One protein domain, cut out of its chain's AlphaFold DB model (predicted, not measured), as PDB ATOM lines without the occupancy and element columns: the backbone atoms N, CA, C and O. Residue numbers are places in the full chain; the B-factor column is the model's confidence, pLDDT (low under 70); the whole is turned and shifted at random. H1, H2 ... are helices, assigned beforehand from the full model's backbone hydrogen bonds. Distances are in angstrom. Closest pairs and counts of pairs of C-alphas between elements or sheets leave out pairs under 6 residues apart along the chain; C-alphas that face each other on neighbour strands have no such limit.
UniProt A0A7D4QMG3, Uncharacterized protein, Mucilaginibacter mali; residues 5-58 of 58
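What this domain is: This is residues 5 to 58 of the 58 residues of an uncharacterized protein of Mucilaginibacter mali (UniProt A0A7D4QMG3). One long helix, H2, runs as the diagonal of a flat, open zigzag, with a short helix turned back at each end, H1 before it and H3 after it. H1 folds back near H2, while residues 47 to 58, with H3, stick out free. The printed part has 54 residues with three named helices and no named strand; its class is all helix. It is extended, with a radius of gyration of the C-alphas of 16.6 A, and spans 46 by 28 by 8 A.

Where its parts are: H2, residues 20 to 42, measures 33.0 A from first to last C-alpha, from (-31.137, -29.291, -18.724) to (-3.720, -22.436, -35.756). H1 is residues 5 to 12, and H3 is residues 48 to 55, ending at C-alpha 55 at (1.232, -28.522, -12.847).

How they stand to each other: H2 touches no helix. H1 and H2 are near each other, their closest C-alphas 8.2 A apart. H3 is apart from H1 and H2. In H1, H2 and H3 every O i to N i+4 pair is within hydrogen-bond range.

The domain as a whole: The C-alphas of Glu 16 and Glu 49, the two farthest apart, are 46.3 A apart. The printed part has no cut. The link from H1 to H2 is short, that from H2 to H3 tight. The mean pLDDT of the printed part is 73.6, and 13 residues are under 70, among them residues 45 to 50.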
ATOM      1  N   ASP A   5     -30.298 -24.438 -33.957       78.19
ATOM      2  CA  ASP A   5     -31.137 -25.515 -34.490       78.19
ATOM      3  C   ASP A   5     -30.667 -26.895 -34.015       78.19
ATOM      4  O   ASP A   5     -31.482 -27.720 -33.607       78.19
ATOM      5  N   THR A   6     -29.352 -27.130 -33.983       74.31
ATOM      6  CA  THR A   6     -28.775 -28.377 -33.452       74.31
ATOM      7  C   THR A   6     -29.069 -28.538 -31.958       74.31
ATOM      8  O   THR A   6     -29.351 -29.638 -31.492       74.31
ATOM      9  N   LEU A   7     -29.052 -27.429 -31.212       74.12
ATOM     10  CA  LEU A   7     -29.361 -27.393 -29.782       74.12
ATOM     11  C   LEU A   7     -30.840 -27.702 -29.512       74.12
ATOM     12  O   LEU A   7     -31.156 -28.482 -28.620       74.12
ATOM     13  N   HIS A   8     -31.739 -27.125 -30.315       77.75
ATOM     14  CA  HIS A   8     -33.169 -27.426 -30.265       77.75
ATOM     15  C   HIS A   8     -33.445 -28.902 -30.560       77.75
ATOM     16  O   HIS A   8     -34.170 -29.538 -29.807       77.75
ATOM     17  N   GLN A   9     -32.815 -29.474 -31.591       78.56
ATOM     18  CA  GLN A   9     -32.974 -30.897 -31.904       78.56
ATOM     19  C   GLN A   9     -32.499 -31.801 -30.764       78.56
ATOM     20  O   GLN A   9     -33.167 -32.782 -30.462       78.56
ATOM     21  N   LEU A  10     -31.380 -31.479 -30.114       70.94
ATOM     22  CA  LEU A  10     -30.902 -32.230 -28.950       70.94
ATOM     23  C   LEU A  10     -31.900 -32.182 -27.791       70.94
ATOM     24  O   LEU A  10     -32.192 -33.216 -27.203       70.94
ATOM     25  N   ILE A  11     -32.455 -31.004 -27.499       75.25
ATOM     26  CA  ILE A  11     -33.452 -30.822 -26.437       75.25
ATOM     27  C   ILE A  11     -34.755 -31.566 -26.762       75.25
ATOM     28  O   ILE A  11     -35.297 -32.236 -25.890       75.25
ATOM     29  N   ASP A  12     -35.222 -31.505 -28.010       79.62
ATOM     30  CA  ASP A  12     -36.474 -32.136 -28.445       79.62
ATOM     31  C   ASP A  12     -36.422 -33.676 -28.419       79.62
ATOM     32  O   ASP A  12     -37.461 -34.324 -28.313       79.62
ATOM     33  N   HIS A  13     -35.231 -34.278 -28.524       79.19
ATOM     34  CA  HIS A  13     -35.052 -35.735 -28.465       79.19
ATOM     35  C   HIS A  13     -34.771 -36.259 -27.055       79.19
ATOM     36  O   HIS A  13     -34.585 -37.468 -26.885       79.19
ATOM     37  N   MET A  14     -34.720 -35.384 -26.048       69.81
ATOM     38  CA  MET A  14     -34.427 -35.811 -24.690       69.81
ATOM     39  C   MET A  14     -35.673 -36.260 -23.919       69.81
ATOM     40  O   MET A  14     -36.766 -35.736 -24.139       69.81
ATOM     41  N   PRO A  15     -35.524 -37.255 -23.025       78.62
ATOM     42  CA  PRO A  15     -36.606 -37.719 -22.159       78.62
ATOM     43  C   PRO A  15     -37.204 -36.586 -21.304       78.62
ATOM     44  O   PRO A  15     -36.497 -35.654 -20.939       78.62
ATOM     45  N   GLU A  16     -38.487 -36.651 -20.933       74.69
ATOM     46  CA  GLU A  16     -39.131 -35.596 -20.114       74.69
ATOM     47  C   GLU A  16     -38.546 -35.473 -18.693       74.69
ATOM     48  O   GLU A  16     -38.685 -34.443 -18.037       74.69
ATOM     49  N   ASP A  17     -37.879 -36.522 -18.219       74.62
ATOM     50  CA  ASP A  17     -37.134 -36.614 -16.962       74.62
ATOM     51  C   ASP A  17     -35.686 -36.103 -17.069       74.62
ATOM     52  O   ASP A  17     -34.923 -36.156 -16.102       74.62
ATOM     53  N   PHE A  18     -35.303 -35.579 -18.232       69.25
ATOM     54  CA  PHE A  18     -33.974 -35.053 -18.485       69.25
ATOM     55  C   PHE A  18     -33.708 -33.727 -17.753       69.25
ATOM     56  O   PHE A  18     -34.532 -32.809 -17.767       69.25
ATOM     57  N   SER A  19     -32.517 -33.589 -17.158       72.38
ATOM     58  CA  SER A  19     -32.082 -32.344 -16.521       72.38
ATOM     59  C   SER A  19     -31.325 -31.449 -17.510       72.38
ATOM     60  O   SER A  19     -30.225 -31.807 -17.932       72.38
ATOM     61  N   PRO A  20     -31.814 -30.232 -17.824       66.38
ATOM     62  CA  PRO A  20     -31.137 -29.291 -18.724       66.38
ATOM     63  C   PRO A  20     -29.682 -28.973 -18.349       66.38
ATOM     64  O   PRO A  20     -28.910 -28.537 -19.202       66.38
ATOM     65  N   SER A  21     -29.303 -29.179 -17.085       70.88
ATOM     66  CA  SER A  21     -27.928 -29.029 -16.600       70.88
ATOM     67  C   SER A  21     -26.938 -29.950 -17.307       70.88
ATOM     68  O   SER A  21     -25.827 -29.518 -17.609       70.88
ATOM     69  N   ASP A  22     -27.347 -31.179 -17.607       68.50
ATOM     70  CA  ASP A  22     -26.420 -32.245 -17.996       68.50
ATOM     71  C   ASP A  22     -25.983 -32.059 -19.455       68.50
ATOM     72  O   ASP A  22     -24.815 -32.214 -19.803       68.50
ATOM     73  N   VAL A  23     -26.892 -31.565 -20.298       72.62
ATOM     74  CA  VAL A  23     -26.590 -31.243 -21.698       72.62
ATOM     75  C   VAL A  23     -25.831 -29.936 -21.821       72.62
ATOM     76  O   VAL A  23     -25.017 -29.793 -22.726       72.62
ATOM     77  N   ILE A  24     -26.018 -28.991 -20.898       78.50
ATOM     78  CA  ILE A  24     -25.183 -27.788 -20.871       78.50
ATOM     79  C   ILE A  24     -23.720 -28.151 -20.584       78.50
ATOM     80  O   ILE A  24     -22.831 -27.549 -21.189       78.50
ATOM     81  N   GLU A  25     -23.450 -29.101 -19.685       74.88
ATOM     82  CA  GLU A  25     -22.080 -29.576 -19.454       74.88
ATOM     83  C   GLU A  25     -21.499 -30.256 -20.691       74.88
ATOM     84  O   GLU A  25     -20.391 -29.912 -21.109       74.88
ATOM     85  N   GLU A  26     -22.260 -31.144 -21.323       73.25
ATOM     86  CA  GLU A  26     -21.811 -31.867 -22.512       73.25
ATOM     87  C   GLU A  26     -21.553 -30.918 -23.698       73.25
ATOM     88  O   GLU A  26     -20.511 -30.984 -24.350       73.25
ATOM     89  N   ILE A  27     -22.431 -29.933 -23.907       78.69
ATOM     90  CA  ILE A  27     -22.269 -28.867 -24.910       78.69
ATOM     91  C   ILE A  27     -21.028 -28.019 -24.637       78.69
ATOM     92  O   ILE A  27     -20.283 -27.705 -25.568       78.69
ATOM     93  N   LYS A  28     -20.786 -27.636 -23.378       78.56
ATOM     94  CA  LYS A  28     -19.580 -26.883 -23.001       78.56
ATOM     95  C   LYS A  28     -18.317 -27.689 -23.276       78.56
ATOM     96  O   LYS A  28     -17.327 -27.117 -23.729       78.56
ATOM     97  N   LEU A  29     -18.347 -28.996 -23.013       77.56
ATOM     98  CA  LEU A  29     -17.223 -29.889 -23.274       77.56
ATOM     99  C   LEU A  29     -16.929 -29.974 -24.778       77.56
ATOM    100  O   LEU A  29     -15.786 -29.789 -25.190       77.56
ATOM    101  N   LEU A  30     -17.969 -30.165 -25.594       77.38
ATOM    102  CA  LEU A  30     -17.867 -30.201 -27.055       77.38
ATOM    103  C   LEU A  30     -17.339 -28.880 -27.631       77.38
ATOM    104  O   LEU A  30     -16.466 -28.894 -28.494       77.38
ATOM    105  N   GLN A  31     -17.804 -27.736 -27.120       77.56
ATOM    106  CA  GLN A  31     -17.275 -26.428 -27.521       77.56
ATOM    107  C   GLN A  31     -15.805 -26.250 -27.139       77.56
ATOM    108  O   GLN A  31     -15.037 -25.706 -27.928       77.56
ATOM    109  N   LYS A  32     -15.397 -26.709 -25.950       80.69
ATOM    110  CA  LYS A  32     -13.988 -26.682 -25.538       80.69
ATOM    111  C   LYS A  32     -13.112 -27.497 -26.486       80.69
ATOM    112  O   LYS A  32     -12.054 -27.015 -26.867       80.69
ATOM    113  N   LEU A  33     -13.562 -28.690 -26.878       76.81
ATOM    114  CA  LEU A  33     -12.840 -29.543 -27.822       76.81
ATOM    115  C   LEU A  33     -12.699 -28.883 -29.197       76.81
ATOM    116  O   LEU A  33     -11.587 -28.835 -29.709       76.81
ATOM    117  N   GLU A  34     -13.774 -28.308 -29.754       79.06
ATOM    118  CA  GLU A  34     -13.692 -27.562 -31.024       79.06
ATOM    119  C   GLU A  34     -12.692 -26.401 -30.938       79.06
ATOM    120  O   GLU A  34     -11.907 -26.193 -31.859       79.06
ATOM    121  N   ILE A  35     -12.699 -25.649 -29.832       82.19
ATOM    122  CA  ILE A  35     -11.754 -24.544 -29.627       82.19
ATOM    123  C   ILE A  35     -10.319 -25.074 -29.546       82.19
ATOM    124  O   ILE A  35      -9.441 -24.516 -30.194       82.19
ATOM    125  N   SER A  36     -10.075 -26.151 -28.797       76.62
ATOM    126  CA  SER A  36      -8.743 -26.750 -28.688       76.62
ATOM    127  C   SER A  36      -8.244 -27.321 -30.016       76.62
ATOM    128  O   SER A  36      -7.080 -27.131 -30.351       76.62
ATOM    129  N   GLU A  37      -9.098 -27.978 -30.805       76.81
ATOM    130  CA  GLU A  37      -8.737 -28.434 -32.153       76.81
ATOM    131  C   GLU A  37      -8.368 -27.258 -33.061       76.81
ATOM    132  O   GLU A  37      -7.372 -27.325 -33.783       76.81
ATOM    133  N   GLN A  38      -9.130 -26.165 -32.985       78.38
ATOM    134  CA  GLN A  38      -8.860 -24.949 -33.745       78.38
ATOM    135  C   GLN A  38      -7.534 -24.302 -33.319       78.38
ATOM    136  O   GLN A  38      -6.718 -23.975 -34.171       78.38
ATOM    137  N   GLN A  39      -7.270 -24.203 -32.014       79.44
ATOM    138  CA  GLN A  39      -6.007 -23.690 -31.470       79.44
ATOM    139  C   GLN A  39      -4.811 -24.546 -31.894       79.44
ATOM    140  O   GLN A  39      -3.774 -24.012 -32.274       79.44
ATOM    141  N   ILE A  40      -4.946 -25.874 -31.889       77.38
ATOM    142  CA  ILE A  40      -3.906 -26.780 -32.398       77.38
ATOM    143  C   ILE A  40      -3.681 -26.551 -33.898       77.38
ATOM    144  O   ILE A  40      -2.531 -26.492 -34.337       77.38
ATOM    145  N   ALA A  41      -4.753 -26.409 -34.683       76.50
ATOM    146  CA  ALA A  41      -4.669 -26.157 -36.121       76.50
ATOM    147  C   ALA A  41      -4.011 -24.804 -36.446       76.50
ATOM    148  O   ALA A  41      -3.238 -24.715 -37.400       76.50
ATOM    149  N   ASP A  42      -4.273 -23.787 -35.626       81.00
ATOM    150  CA  ASP A  42      -3.720 -22.436 -35.756       81.00
ATOM    151  C   ASP A  42      -2.298 -22.319 -35.159       81.00
ATOM    152  O   ASP A  42      -1.632 -21.297 -35.320       81.00
ATOM    153  N   GLY A  43      -1.792 -23.383 -34.520       72.06
ATOM    154  CA  GLY A  43      -0.482 -23.405 -33.862       72.06
ATOM    155  C   GLY A  43      -0.438 -22.643 -32.531       72.06
ATOM    156  O   GLY A  43       0.646 -22.383 -32.018       72.06
ATOM    157  N   GLU A  44      -1.604 -22.300 -31.980       70.38
ATOM    158  CA  GLU A  44      -1.819 -21.609 -30.701       70.38
ATOM    159  C   GLU A  44      -2.122 -22.573 -29.538       70.38
ATOM    160  O   GLU A  44      -2.506 -22.138 -28.452       70.38
ATOM    161  N   GLY A  45      -1.992 -23.887 -29.747       64.69
ATOM    162  CA  GLY A  45      -2.119 -24.867 -28.668       64.69
ATOM    163  C   GLY A  45      -1.089 -24.605 -27.564       64.69
ATOM    164  O   GLY A  45       0.064 -24.300 -27.868       64.69
ATOM    165  N   GLU A  46      -1.500 -24.724 -26.296       63.09
ATOM    166  CA  GLU A  46      -0.594 -24.572 -25.151       63.09
ATOM    167  C   GLU A  46       0.621 -25.493 -25.310       63.09
ATOM    168  O   GLU A  46       0.483 -26.707 -25.501       63.09
ATOM    169  N   ASP A  47       1.818 -24.903 -25.246       67.94
ATOM    170  CA  ASP A  47       3.057 -25.666 -25.266       67.94
ATOM    171  C   ASP A  47       3.077 -26.580 -24.037       67.94
ATOM    172  O   ASP A  47       2.746 -26.191 -22.913       67.94
ATOM    173  N   TRP A  48       3.493 -27.821 -24.253       63.06
ATOM    174  CA  TRP A  48       3.645 -28.821 -23.209       63.06
ATOM    175  C   TRP A  48       4.538 -28.328 -22.057       63.06
ATOM    176  O   TRP A  48       4.354 -28.737 -20.909       63.06
ATOM    177  N   GLU A  49       5.487 -27.428 -22.337       63.59
ATOM    178  CA  GLU A  49       6.294 -26.783 -21.298       63.59
ATOM    179  C   GLU A  49       5.503 -25.838 -20.380       63.59
ATOM    180  O   GLU A  49       5.810 -25.767 -19.186       63.59
ATOM    181  N   ASP A  50       4.489 -25.141 -20.893       69.12
ATOM    182  CA  ASP A  50       3.679 -24.209 -20.103       69.12
ATOM    183  C   ASP A  50       2.687 -24.965 -19.212       69.12
ATOM    184  O   ASP A  50       2.606 -24.693 -18.012       69.12
ATOM    185  N   ILE A  51       2.064 -26.023 -19.742       72.00
ATOM    186  CA  ILE A  51       1.210 -26.937 -18.963       72.00
ATOM    187  C   ILE A  51       2.005 -27.565 -17.812       72.00
ATOM    188  O   ILE A  51       1.541 -27.648 -16.674       72.00
ATOM    189  N   LYS A  52       3.244 -27.990 -18.086       69.81
ATOM    190  CA  LYS A  52       4.108 -28.601 -17.074       69.81
ATOM    191  C   LYS A  52       4.470 -27.627 -15.947       69.81
ATOM    192  O   LYS A  52       4.512 -28.043 -14.792       69.81
ATOM    193  N   LYS A  53       4.697 -26.343 -16.252       73.25
ATOM    194  CA  LYS A  53       4.940 -25.314 -15.225       73.25
ATOM    195  C   LYS A  53       3.725 -25.078 -14.338       73.25
ATOM    196  O   LYS A  53       3.901 -24.904 -13.136       73.25
ATOM    197  N   GLU A  54       2.521 -25.052 -14.906       70.06
ATOM    198  CA  GLU A  54       1.303 -24.885 -14.107       70.06
ATOM    199  C   GLU A  54       1.051 -26.089 -13.192       70.06
ATOM    200  O   GLU A  54       0.670 -25.909 -12.038       70.06
ATOM    201  N   MET A  55       1.342 -27.307 -13.661       68.38
ATOM    202  CA  MET A  55       1.232 -28.522 -12.847       68.38
ATOM    203  C   MET A  55       2.251 -28.586 -11.701       68.38
ATOM    204  O   MET A  55       1.911 -29.087 -10.635       68.38
ATOM    205  N   ASP A  56       3.471 -28.077 -11.892       73.25
ATOM    206  CA  ASP A  56       4.491 -28.001 -10.829       73.25
ATOM    207  C   ASP A  56       4.164 -26.930  -9.759       73.25
ATOM    208  O   ASP A  56       4.797 -26.898  -8.700       73.25
ATOM    209  N   LEU A  57       3.202 -26.035 -10.023       72.38
ATOM    210  CA  LEU A  57       2.747 -24.983  -9.101       72.38
ATOM    211  C   LEU A  57       1.554 -25.400  -8.214       72.38
ATOM    212  O   LEU A  57       1.172 -24.624  -7.331       72.38
ATOM    213  N   TRP A  58       0.974 -26.584  -8.433       56.72
ATOM    214  CA  TRP A  58      -0.091 -27.190  -7.616       56.72
ATOM    215  C   TRP A  58       0.460 -28.202  -6.609       56.72
ATOM    216  O   TRP A  58      -0.069 -28.222  -5.471       56.72
TER     217      TRP A  58